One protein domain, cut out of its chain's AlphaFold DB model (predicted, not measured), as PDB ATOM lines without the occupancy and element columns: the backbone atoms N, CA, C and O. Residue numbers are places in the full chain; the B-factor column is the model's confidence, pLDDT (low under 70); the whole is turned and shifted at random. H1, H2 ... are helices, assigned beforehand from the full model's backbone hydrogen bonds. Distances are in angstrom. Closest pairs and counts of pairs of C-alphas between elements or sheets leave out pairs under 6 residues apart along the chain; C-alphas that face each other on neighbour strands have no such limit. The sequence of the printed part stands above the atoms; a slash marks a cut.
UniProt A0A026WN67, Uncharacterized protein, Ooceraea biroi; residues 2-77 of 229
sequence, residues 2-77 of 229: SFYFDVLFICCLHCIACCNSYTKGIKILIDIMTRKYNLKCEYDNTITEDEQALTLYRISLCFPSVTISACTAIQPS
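This is residues 2 to 77 of the 229 residues of an uncharacterized protein of Ooceraea biroi (UniProt A0A026WN67). Four helices make a small crossed assembly with the longest helix, H1, in the middle: H2 crosses it on one side, and on the other side H3 and H4 form a V whose two arms have H1 between them. A long loop, residues 38 to 55, leads from H2 to H3 and swings out to one end of the longest axis, where Asp 50 lies, while the tail after H4 reaches the other end at Ser 77. The printed part has 76 residues with four named helices in the order H1, H2, H3, H4 and no named strand; its class is all helix. It is compact, with a radius of gyration of the C-alphas of 11.9 A, and spans 34 by 24 by 21 A.

H1, residues 3 to 18, measures 22.5 A from first to last C-alpha, starting at C-alpha 3 at (-4.275, 46.783, -6.196). H2, residues 24 to 37, measures 20.3 A and ends at C-alpha 37 at (1.643, 52.737, -12.464). H3, residues 56 to 62, measures 10.3 A. H4, residues 64 to 74, measures 14.9 A and ends at C-alpha 74 at (-18.971, 46.930, -21.689).

H1 is the hub, the helix that touches most others, and the helix packing is mostly crossed, with no shallow tilt among the three pairs H1 and H2, H1 and H3, H1 and H4. H1 touches H4 at a steep tilt of 55 degrees, the same way; their closest C-alphas, those of Cys 11 and Thr 67, are 5.1 A apart. With residues 7 to 14 alone H1 touches H3 at a steep tilt of 60 degrees, opposite ways, the closest C-alphas being those of Cys 11 and Ser 60, 5.2 A apart. With residues 6 to 13 alone H1 touches H2 at a steep tilt of 46 degrees, opposite ways, the closest C-alphas being those of Leu 13 and Ile 30, 6.8 A apart. H3 and H4 touch only at the corner by their link, and only just, with 3 pairs of C-alphas within 8 A; the closest are those of Ser 60 and Thr 67, 5.8 A apart. H2 and H4 are apart, and H2 and H3 are only just apart, with their closest C-alphas 8.4 A from each other. In H1, H2, H3 and H4 every pair of O i and N i+4 is within hydrogen-bond range.

The two C-alphas farthest apart, those of Asp 50 and Ser 77, are 35.0 A from each other. The printed part has no cut. The links from H1 to H2 and from H3 to H4 are tight, and the link from H2 to H3, with 18 residues, is long. The mean pLDDT of the printed part is 78.6, and it is under 70 at residues 18 to 22, 41 to 49, 51 and 75 to 77.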
ATOM      1  N   SER A   2      -7.114  49.255  -3.118       82.75
ATOM      2  CA  SER A   2      -6.457  47.947  -3.248       82.75
ATOM      3  C   SER A   2      -6.047  47.710  -4.703       82.75
ATOM      4  O   SER A   2      -6.834  47.979  -5.610       82.75
ATOM      5  N   PHE A   3      -4.849  47.153  -4.897       86.69
ATOM      6  CA  PHE A   3      -4.275  46.783  -6.196       86.69
ATOM      7  C   PHE A   3      -5.242  45.979  -7.081       86.69
ATOM      8  O   PHE A   3      -5.258  46.131  -8.297       86.69
ATOM      9  N   TYR A   4      -6.107  45.161  -6.476       87.31
ATOM     10  CA  TYR A   4      -7.113  44.395  -7.211       87.31
ATOM     11  C   TYR A   4      -8.133  45.286  -7.940       87.31
ATOM     12  O   TYR A   4      -8.465  45.033  -9.098       87.31
ATOM     13  N   PHE A   5      -8.618  46.345  -7.283       89.62
ATOM     14  CA  PHE A   5      -9.545  47.289  -7.912       89.62
ATOM     15  C   PHE A   5      -8.864  48.073  -9.027       89.62
ATOM     16  O   PHE A   5      -9.481  48.316 -10.058       89.62
ATOM     17  N   ASP A   6      -7.590  48.407  -8.845       91.69
ATOM     18  CA  ASP A   6      -6.794  49.082  -9.864       91.69
ATOM     19  C   ASP A   6      -6.640  48.221 -11.129       91.69
ATOM     20  O   ASP A   6      -6.840  48.717 -12.236       91.69
ATOM     21  N   VAL A   7      -6.379  46.917 -10.977       90.62
ATOM     22  CA  VAL A   7      -6.324  45.961 -12.099       90.62
ATOM     23  C   VAL A   7      -7.669  45.856 -12.813       90.62
ATOM     24  O   VAL A   7      -7.713  45.909 -14.043       90.62
ATOM     25  N   LEU A   8      -8.770  45.733 -12.064       91.25
ATOM     26  CA  LEU A   8     -10.116  45.722 -12.644       91.25
ATOM     27  C   LEU A   8     -10.368  46.995 -13.456       91.25
ATOM     28  O   LEU A   8     -10.840  46.925 -14.588       91.25
ATOM     29  N   PHE A   9     -10.010  48.147 -12.893       90.81
ATOM     30  CA  PHE A   9     -10.205  49.438 -13.532       90.81
ATOM     31  C   PHE A   9      -9.366  49.577 -14.803       90.81
ATOM     32  O   PHE A   9      -9.897  49.981 -15.833       90.81
ATOM     33  N   ILE A  10      -8.098  49.155 -14.774       91.19
ATOM     34  CA  ILE A  10      -7.224  49.106 -15.955       91.19
ATOM     35  C   ILE A  10      -7.827  48.219 -17.047       91.19
ATOM     36  O   ILE A  10      -7.890  48.645 -18.197       91.19
ATOM     37  N   CYS A  11      -8.320  47.025 -16.704       89.38
ATOM     38  CA  CYS A  11      -8.942  46.119 -17.675       89.38
ATOM     39  C   CYS A  11     -10.197  46.740 -18.312       89.38
ATOM     40  O   CYS A  11     -10.388  46.641 -19.523       89.38
ATOM     41  N   CYS A  12     -11.035  47.410 -17.515       88.44
ATOM     42  CA  CYS A  12     -12.207  48.126 -18.017       88.44
ATOM     43  C   CYS A  12     -11.807  49.287 -18.935       88.44
ATOM     44  O   CYS A  12     -12.333  49.396 -20.040       88.44
ATOM     45  N   LEU A  13     -10.860  50.129 -18.510       88.12
ATOM     46  CA  LEU A  13     -10.364  51.254 -19.304       88.12
ATOM     47  C   LEU A  13      -9.747  50.783 -20.619       88.12
ATOM     48  O   LEU A  13     -10.005  51.396 -21.648       88.12
ATOM     49  N   HIS A  14      -9.004  49.675 -20.604       84.50
ATOM     50  CA  HIS A  14      -8.482  49.043 -21.807       84.50
ATOM     51  C   HIS A  14      -9.613  48.606 -22.757       84.50
ATOM     52  O   HIS A  14      -9.615  49.006 -23.918       84.50
ATOM     53  N   CYS A  15     -10.615  47.853 -22.277       80.06
ATOM     54  CA  CYS A  15     -11.754  47.437 -23.111       80.06
ATOM     55  C   CYS A  15     -12.497  48.652 -23.711       80.06
ATOM     56  O   CYS A  15     -12.883  48.623 -24.878       80.06
ATOM     57  N   ILE A  16     -12.667  49.738 -22.948       78.81
ATOM     58  CA  ILE A  16     -13.315  50.972 -23.427       78.81
ATOM     59  C   ILE A  16     -12.439  51.711 -24.448       78.81
ATOM     60  O   ILE A  16     -12.947  52.201 -25.458       78.81
ATOM     61  N   ALA A  17     -11.129  51.778 -24.201       75.25
ATOM     62  CA  ALA A  17     -10.158  52.376 -25.108       75.25
ATOM     63  C   ALA A  17     -10.164  51.662 -26.467       75.25
ATOM     64  O   ALA A  17     -10.250  52.332 -27.492       75.25
ATOM     65  N   CYS A  18     -10.225  50.325 -26.491       69.00
ATOM     66  CA  CYS A  18     -10.371  49.538 -27.723       69.00
ATOM     67  C   CYS A  18     -11.659  49.834 -28.515       69.00
ATOM     68  O   CYS A  18     -11.716  49.555 -29.707       69.00
ATOM     69  N   CYS A  19     -12.695  50.404 -27.891       64.81
ATOM     70  CA  CYS A  19     -13.915  50.830 -28.592       64.81
ATOM     71  C   CYS A  19     -13.776  52.219 -29.256       64.81
ATOM     72  O   CYS A  19     -14.726  52.731 -29.858       64.81
ATOM     73  N   ASN A  20     -12.625  52.884 -29.092       62.81
ATOM     74  CA  ASN A  20     -12.404  54.312 -29.338       62.81
ATOM     75  C   ASN A  20     -13.554  55.185 -28.808       62.81
ATOM     76  O   ASN A  20     -13.986  56.142 -29.451       62.81
ATOM     77  N   SER A  21     -14.066  54.844 -27.624       63.69
ATOM     78  CA  SER A  21     -15.103  55.598 -26.913       63.69
ATOM     79  C   SER A  21     -14.462  56.573 -25.922       63.69
ATOM     80  O   SER A  21     -14.814  56.600 -24.747       63.69
ATOM     81  N   TYR A  22     -13.481  57.364 -26.367       66.31
ATOM     82  CA  TYR A  22     -12.703  58.254 -25.499       66.31
ATOM     83  C   TYR A  22     -13.486  59.503 -25.087       66.31
ATOM     84  O   TYR A  22     -13.289  60.594 -25.625       66.31
ATOM     85  N   THR A  23     -14.348  59.377 -24.082       75.38
ATOM     86  CA  THR A  23     -14.902  60.561 -23.418       75.38
ATOM     87  C   THR A  23     -13.812  61.269 -22.608       75.38
ATOM     88  O   THR A  23     -12.822  60.663 -22.187       75.38
ATOM     89  N   LYS A  24     -13.997  62.570 -22.346       79.75
ATOM     90  CA  LYS A  24     -13.087  63.360 -21.497       79.75
ATOM     91  C   LYS A  24     -12.859  62.698 -20.130       79.75
ATOM     92  O   LYS A  24     -11.736  62.696 -19.639       79.75
ATOM     93  N   GLY A  25     -13.901  62.086 -19.559       81.50
ATOM     94  CA  GLY A  25     -13.809  61.339 -18.303       81.50
ATOM     95  C   GLY A  25     -12.889  60.119 -18.402       81.50
ATOM     96  O   GLY A  25     -12.031  59.939 -17.547       81.50
ATOM     97  N   ILE A  26     -12.996  59.327 -19.471       82.88
ATOM     98  CA  ILE A  26     -12.149  58.140 -19.678       82.88
ATOM     99  C   ILE A  26     -10.675  58.526 -19.837       82.88
ATOM    100  O   ILE A  26      -9.817  57.863 -19.263       82.88
ATOM    101  N   LYS A  27     -10.371  59.620 -20.548       83.12
ATOM    102  CA  LYS A  27      -8.991  60.122 -20.678       83.12
ATOM    103  C   LYS A  27      -8.387  60.499 -19.323       83.12
ATOM    104  O   LYS A  27      -7.289  60.063 -19.014       83.12
ATOM    105  N   ILE A  28      -9.140  61.218 -18.484       87.69
ATOM    106  CA  ILE A  28      -8.702  61.574 -17.122       87.69
ATOM    107  C   ILE A  28      -8.416  60.316 -16.293       87.69
ATOM    108  O   ILE A  28      -7.412  60.244 -15.591       87.69
ATOM    109  N   LEU A  29      -9.295  59.316 -16.373       88.88
ATOM    110  CA  LEU A  29      -9.123  58.061 -15.646       88.88
ATOM    111  C   LEU A  29      -7.891  57.286 -16.124       88.88
ATOM    112  O   LEU A  29      -7.150  56.766 -15.291       88.88
ATOM    113  N   ILE A  30      -7.638  57.244 -17.434       87.31
ATOM    114  CA  ILE A  30      -6.416  56.642 -17.973       87.31
ATOM    115  C   ILE A  30      -5.187  57.420 -17.500       87.31
ATOM    116  O   ILE A  30      -4.270  56.791 -16.989       87.31
ATOM    117  N   ASP A  31      -5.185  58.754 -17.552       88.12
ATOM    118  CA  ASP A  31      -4.062  59.572 -17.073       88.12
ATOM    119  C   ASP A  31      -3.734  59.315 -15.595       88.12
ATOM    120  O   ASP A  31      -2.561  59.230 -15.220       88.12
ATOM    121  N   ILE A  32      -4.756  59.152 -14.746       90.69
ATOM    122  CA  ILE A  32      -4.579  58.799 -13.331       90.69
ATOM    123  C   ILE A  32      -3.869  57.445 -13.201       90.69
ATOM    124  O   ILE A  32      -2.883  57.339 -12.468       90.69
ATOM    125  N   MET A  33      -4.337  56.418 -13.918       91.31
ATOM    126  CA  MET A  33      -3.737  55.080 -13.857       91.31
ATOM    127  C   MET A  33      -2.334  55.057 -14.466       91.31
ATOM    128  O   MET A  33      -1.430  54.443 -13.899       91.31
ATOM    129  N   THR A  34      -2.133  55.783 -15.563       88.50
ATOM    130  CA  THR A  34      -0.846  55.962 -16.228       88.50
ATOM    131  C   THR A  34       0.181  56.567 -15.285       88.50
ATOM    132  O   THR A  34       1.261  56.005 -15.135       88.50
ATOM    133  N   ARG A  35      -0.155  57.644 -14.569       89.69
ATOM    134  CA  ARG A  35       0.755  58.248 -13.583       89.69
ATOM    135  C   ARG A  35       1.014  57.330 -12.394       89.69
ATOM    136  O   ARG A  35       2.146  57.232 -11.938       89.69
ATOM    137  N   LYS A  36      -0.021  56.649 -11.892       92.06
ATOM    138  CA  LYS A  36       0.083  55.785 -10.707       92.06
ATOM    139  C   LYS A  36       0.974  54.560 -10.934       92.06
ATOM    140  O   LYS A  36       1.689  54.165 -10.020       92.06
ATOM    141  N   TYR A  37       0.917  53.966 -12.124       90.31
ATOM    142  CA  TYR A  37       1.643  52.737 -12.464       90.31
ATOM    143  C   TYR A  37       2.782  52.946 -13.465       90.31
ATOM    144  O   TYR A  37       3.371  51.968 -13.917       90.31
ATOM    145  N   ASN A  38       3.089  54.201 -13.805       88.69
ATOM    146  CA  ASN A  38       4.063  54.571 -14.829       88.69
ATOM    147  C   ASN A  38       3.818  53.841 -16.167       88.69
ATOM    148  O   ASN A  38       4.724  53.241 -16.748       88.69
ATOM    149  N   LEU A  39       2.559  53.832 -16.618       86.94
ATOM    150  CA  LEU A  39       2.180  53.137 -17.848       86.94
ATOM    151  C   LEU A  39       2.648  53.923 -19.074       86.94
ATOM    152  O   LEU A  39       2.572  55.150 -19.105       86.94
ATOM    153  N   LYS A  40       3.067  53.226 -20.128       83.19
ATOM    154  CA  LYS A  40       3.251  53.846 -21.440       83.19
ATOM    155  C   LYS A  40       1.912  53.895 -22.174       83.19
ATOM    156  O   LYS A  40       1.151  52.927 -22.193       83.19
ATOM    157  N   CYS A  41       1.631  55.053 -22.755       65.62
ATOM    158  CA  CYS A  41       0.426  55.316 -23.525       65.62
ATOM    159  C   CYS A  41       0.522  54.692 -24.924       65.62
ATOM    160  O   CYS A  41       1.456  54.982 -25.661       65.62
ATOM    161  N   GLU A  42      -0.474  53.896 -25.309       62.88
ATOM    162  CA  GLU A  42      -0.591  53.285 -26.646       62.88
ATOM    163  C   GLU A  42      -1.546  54.083 -27.562       62.88
ATOM    164  O   GLU A  42      -2.173  53.521 -28.456       62.88
ATOM    165  N   TYR A  43      -1.706  55.393 -27.330       52.72
ATOM    166  CA  TYR A  43      -2.720  56.210 -28.015       52.72
ATOM    167  C   TYR A  43      -2.489  56.391 -29.526       52.72
ATOM    168  O   TYR A  43      -3.447  56.698 -30.227       52.72
ATOM    169  N   ASP A  44      -1.276  56.146 -30.033       41.12
ATOM    170  CA  ASP A  44      -0.881  56.536 -31.398       41.12
ATOM    171  C   ASP A  44      -0.439  55.376 -32.306       41.12
ATOM    172  O   ASP A  44       0.297  55.586 -33.267       41.12
ATOM    173  N   ASN A  45      -0.864  54.132 -32.043       46.00
ATOM    174  CA  ASN A  45      -0.454  52.940 -32.819       46.00
ATOM    175  C   ASN A  45       1.074  52.709 -32.900       46.00
ATOM    176  O   ASN A  45       1.530  51.779 -33.570       46.00
ATOM    177  N   THR A  46       1.877  53.504 -32.195       43.19
ATOM    178  CA  THR A  46       3.305  53.291 -32.006       43.19
ATOM    179  C   THR A  46       3.462  52.238 -30.924       43.19
ATOM    180  O   THR A  46       3.420  52.498 -29.722       43.19
ATOM    181  N   ILE A  47       3.572  50.989 -31.369       48.84
ATOM    182  CA  ILE A  47       3.959  49.877 -30.505       48.84
ATOM    183  C   ILE A  47       5.271  50.292 -29.849       48.84
ATOM    184  O   ILE A  47       6.273  50.498 -30.530       48.84
ATOM    185  N   THR A  48       5.256  50.467 -28.530       51.03
ATOM    186  CA  THR A  48       6.488  50.734 -27.800       51.03
ATOM    187  C   THR A  48       7.364  49.489 -27.919       51.03
ATOM    188  O   THR A  48       6.999  48.420 -27.434       51.03
ATOM    189  N   GLU A  49       8.509  49.624 -28.594       57.34
ATOM    190  CA  GLU A  49       9.502  48.550 -28.805       57.34
ATOM    191  C   GLU A  49      10.115  48.038 -27.490       57.34
ATOM    192  O   GLU A  49      10.788  47.015 -27.454       57.34
ATOM    193  N   ASP A  50       9.850  48.731 -26.387       70.62
ATOM    194  CA  ASP A  50      10.260  48.325 -25.055       70.62
ATOM    195  C   ASP A  50       9.390  47.164 -24.543       70.62
ATOM    196  O   ASP A  50       8.253  47.350 -24.097       70.62
ATOM    197  N   GLU A  51       9.931  45.948 -24.578       66.69
ATOM    198  CA  GLU A  51       9.318  44.721 -24.051       66.69
ATOM    199  C   GLU A  51       9.016  44.766 -22.544       66.69
ATOM    200  O   GLU A  51       8.166  44.011 -22.071       66.69
ATOM    201  N   GLN A  52       9.626  45.683 -21.787       74.69
ATOM    202  CA  GLN A  52       9.410  45.827 -20.343       74.69
ATOM    203  C   GLN A  52       8.400  46.920 -19.982       74.69
ATOM    204  O   GLN A  52       7.972  47.014 -18.831       74.69
ATOM    205  N   ALA A  53       7.971  47.734 -20.949       80.88
ATOM    206  CA  ALA A  53       6.976  48.768 -20.709       80.88
ATOM    207  C   ALA A  53       5.656  48.190 -20.170       80.88
ATOM    208  O   ALA A  53       5.077  47.266 -20.746       80.88
ATOM    209  N   LEU A  54       5.128  48.769 -19.094       84.50
ATOM    210  CA  LEU A  54       3.775  48.463 -18.643       84.50
ATOM    211  C   LEU A  54       2.778  49.280 -19.461       84.50
ATOM    212  O   LEU A  54       2.886  50.500 -19.533       84.50
ATOM    213  N   THR A  55       1.794  48.620 -20.061       84.12
ATOM    214  CA  THR A  55       0.709  49.273 -20.806       84.12
ATOM    215  C   THR A  55      -0.640  48.728 -20.355       84.12
ATOM    216  O   THR A  55      -0.718  47.655 -19.747       84.12
ATOM    217  N   LEU A  56      -1.722  49.453 -20.653       84.44
ATOM    218  CA  LEU A  56      -3.087  48.989 -20.374       84.44
ATOM    219  C   LEU A  56      -3.354  47.616 -21.022       84.44
ATOM    220  O   LEU A  56      -3.947  46.736 -20.391       84.44
ATOM    221  N   TYR A  57      -2.871  47.419 -22.254       80.38
ATOM    222  CA  TYR A  57      -2.965  46.162 -22.992       80.38
ATOM    223  C   TYR A  57      -2.193  45.029 -22.306       80.38
ATOM    224  O   TYR A  57      -2.774  43.987 -21.999       80.38
ATOM    225  N   ARG A  58      -0.910  45.232 -21.982       80.31
ATOM    226  CA  ARG A  58      -0.078  44.199 -21.339       80.31
ATOM    227  C   ARG A  58      -0.604  43.786 -19.970       80.31
ATOM    228  O   ARG A  58      -0.604  42.602 -19.650       80.31
ATOM    229  N   ILE A  59      -1.121  44.732 -19.186       86.81
ATOM    230  CA  ILE A  59      -1.774  44.404 -17.914       86.81
ATOM    231  C   ILE A  59      -3.035  43.573 -18.170       86.81
ATOM    232  O   ILE A  59      -3.220  42.537 -17.537       86.81
ATOM    233  N   SER A  60      -3.868  43.958 -19.137       83.94
ATOM    234  CA  SER A  60      -5.070  43.192 -19.498       83.94
ATOM    235  C   SER A  60      -4.742  41.759 -19.946       83.94
ATOM    236  O   SER A  60      -5.435  40.814 -19.573       83.94
ATOM    237  N   LEU A  61      -3.630  41.558 -20.659       79.38
ATOM    238  CA  LEU A  61      -3.136  40.226 -21.026       79.38
ATOM    239  C   LEU A  61      -2.775  39.350 -19.821       79.38
ATOM    240  O   LEU A  61      -2.973  38.137 -19.872       79.38
ATOM    241  N   CYS A  62      -2.266  39.935 -18.737       83.44
ATOM    242  CA  CYS A  62      -1.948  39.201 -17.510       83.44
ATOM    243  C   CYS A  62      -3.202  38.789 -16.721       83.44
ATOM    244  O   CYS A  62      -3.145  37.844 -15.931       83.44
ATOM    245  N   PHE A  63      -4.342  39.453 -16.946       86.88
ATOM    246  CA  PHE A  63      -5.593  39.226 -16.214       86.88
ATOM    247  C   PHE A  63      -6.781  38.877 -17.134       86.88
ATOM    248  O   PHE A  63      -7.864  39.449 -16.992       86.88
ATOM    249  N   PRO A  64      -6.664  37.855 -18.002       82.50
ATOM    250  CA  PRO A  64      -7.645  37.563 -19.050       82.50
ATOM    251  C   PRO A  64      -9.042  37.265 -18.503       82.50
ATOM    252  O   PRO A  64     -10.033  37.624 -19.124       82.50
ATOM    253  N   SER A  65      -9.165  36.654 -17.315       88.31
ATOM    254  CA  SER A  65     -10.489  36.420 -16.724       88.31
ATOM    255  C   SER A  65     -11.203  37.717 -16.349       88.31
ATOM    256  O   SER A  65     -12.435  37.760 -16.405       88.31
ATOM    257  N   VAL A  66     -10.459  38.731 -15.908       90.00
ATOM    258  CA  VAL A  66     -11.002  40.042 -15.545       90.00
ATOM    259  C   VAL A  66     -11.321  40.809 -16.820       90.00
ATOM    260  O   VAL A  66     -12.438  41.292 -16.965       90.00
ATOM    261  N   THR A  67     -10.394  40.823 -17.779       88.00
ATOM    262  CA  THR A  67     -10.564  41.480 -19.079       88.00
ATOM    263  C   THR A  67     -11.744  40.928 -19.867       88.00
ATOM    264  O   THR A  67     -12.552  41.710 -20.354       88.00
ATOM    265  N   ILE A  68     -11.909  39.604 -19.942       87.38
ATOM    266  CA  ILE A  68     -13.061  38.989 -20.614       87.38
ATOM    267  C   ILE A  68     -14.360  39.437 -19.942       87.38
ATOM    268  O   ILE A  68     -15.255  39.923 -20.623       87.38
ATOM    269  N   SER A  69     -14.427  39.370 -18.607       87.56
ATOM    270  CA  SER A  69     -15.619  39.792 -17.858       87.56
ATOM    271  C   SER A  69     -15.943  41.278 -18.076       87.56
ATOM    272  O   SER A  69     -17.103  41.634 -18.266       87.56
ATOM    273  N   ALA A  70     -14.922  42.143 -18.078       85.81
ATOM    274  CA  ALA A  70     -15.068  43.574 -18.323       85.81
ATOM    275  C   ALA A  70     -15.560  43.860 -19.747       85.81
ATOM    276  O   ALA A  70     -16.532  44.585 -19.932       85.81
ATOM    277  N   CYS A  71     -14.938  43.252 -20.755       81.25
ATOM    278  CA  CYS A  71     -15.329  43.432 -22.148       81.25
ATOM    279  C   CYS A  71     -16.758  42.916 -22.405       81.25
ATOM    280  O   CYS A  71     -17.532  43.610 -23.056       81.25
ATOM    281  N   THR A  72     -17.160  41.774 -21.830       79.88
ATOM    282  CA  THR A  72     -18.545  41.276 -21.920       79.88
ATOM    283  C   THR A  72     -19.554  42.247 -21.297       79.88
ATOM    284  O   THR A  72     -20.643  42.420 -21.836       79.88
ATOM    285  N   ALA A  73     -19.203  42.911 -20.192       80.50
ATOM    286  CA  ALA A  73     -20.075  43.897 -19.554       80.50
ATOM    287  C   ALA A  73     -20.173  45.221 -20.339       80.50
ATOM    288  O   ALA A  73     -21.214  45.871 -20.319       80.50
ATOM    289  N   ILE A  74     -19.093  45.628 -21.012       74.69
ATOM    290  CA  ILE A  74     -18.971  46.930 -21.689       74.69
ATOM    291  C   ILE A  74     -19.455  46.871 -23.145       74.69
ATOM    292  O   ILE A  74     -19.963  47.868 -23.654       74.69
ATOM    293  N   GLN A  75     -19.344  45.716 -23.809       67.06
ATOM    294  CA  GLN A  75     -19.751  45.505 -25.204       67.06
ATOM    295  C   GLN A  75     -20.934  44.520 -25.350       67.06
ATOM    296  O   GLN A  75     -20.825  43.516 -26.069       67.06
ATOM    297  N   PRO A  76     -22.093  44.772 -24.709       59.75
ATOM    298  CA  PRO A  76     -23.240  43.882 -24.835       59.75
ATOM    299  C   PRO A  76     -23.837  43.908 -26.250       59.75
ATOM    300  O   PRO A  76     -24.254  42.865 -26.734       59.75
ATOM    301  N   SER A  77     -23.815  45.053 -26.948       58.91
ATOM    302  CA  SER A  77     -24.456  45.223 -28.264       58.91
ATOM    303  C   SER A  77     -23.830  44.372 -29.377       58.91
ATOM    304  O   SER A  77     -24.548  43.740 -30.150       58.91
TER     305      SER A  77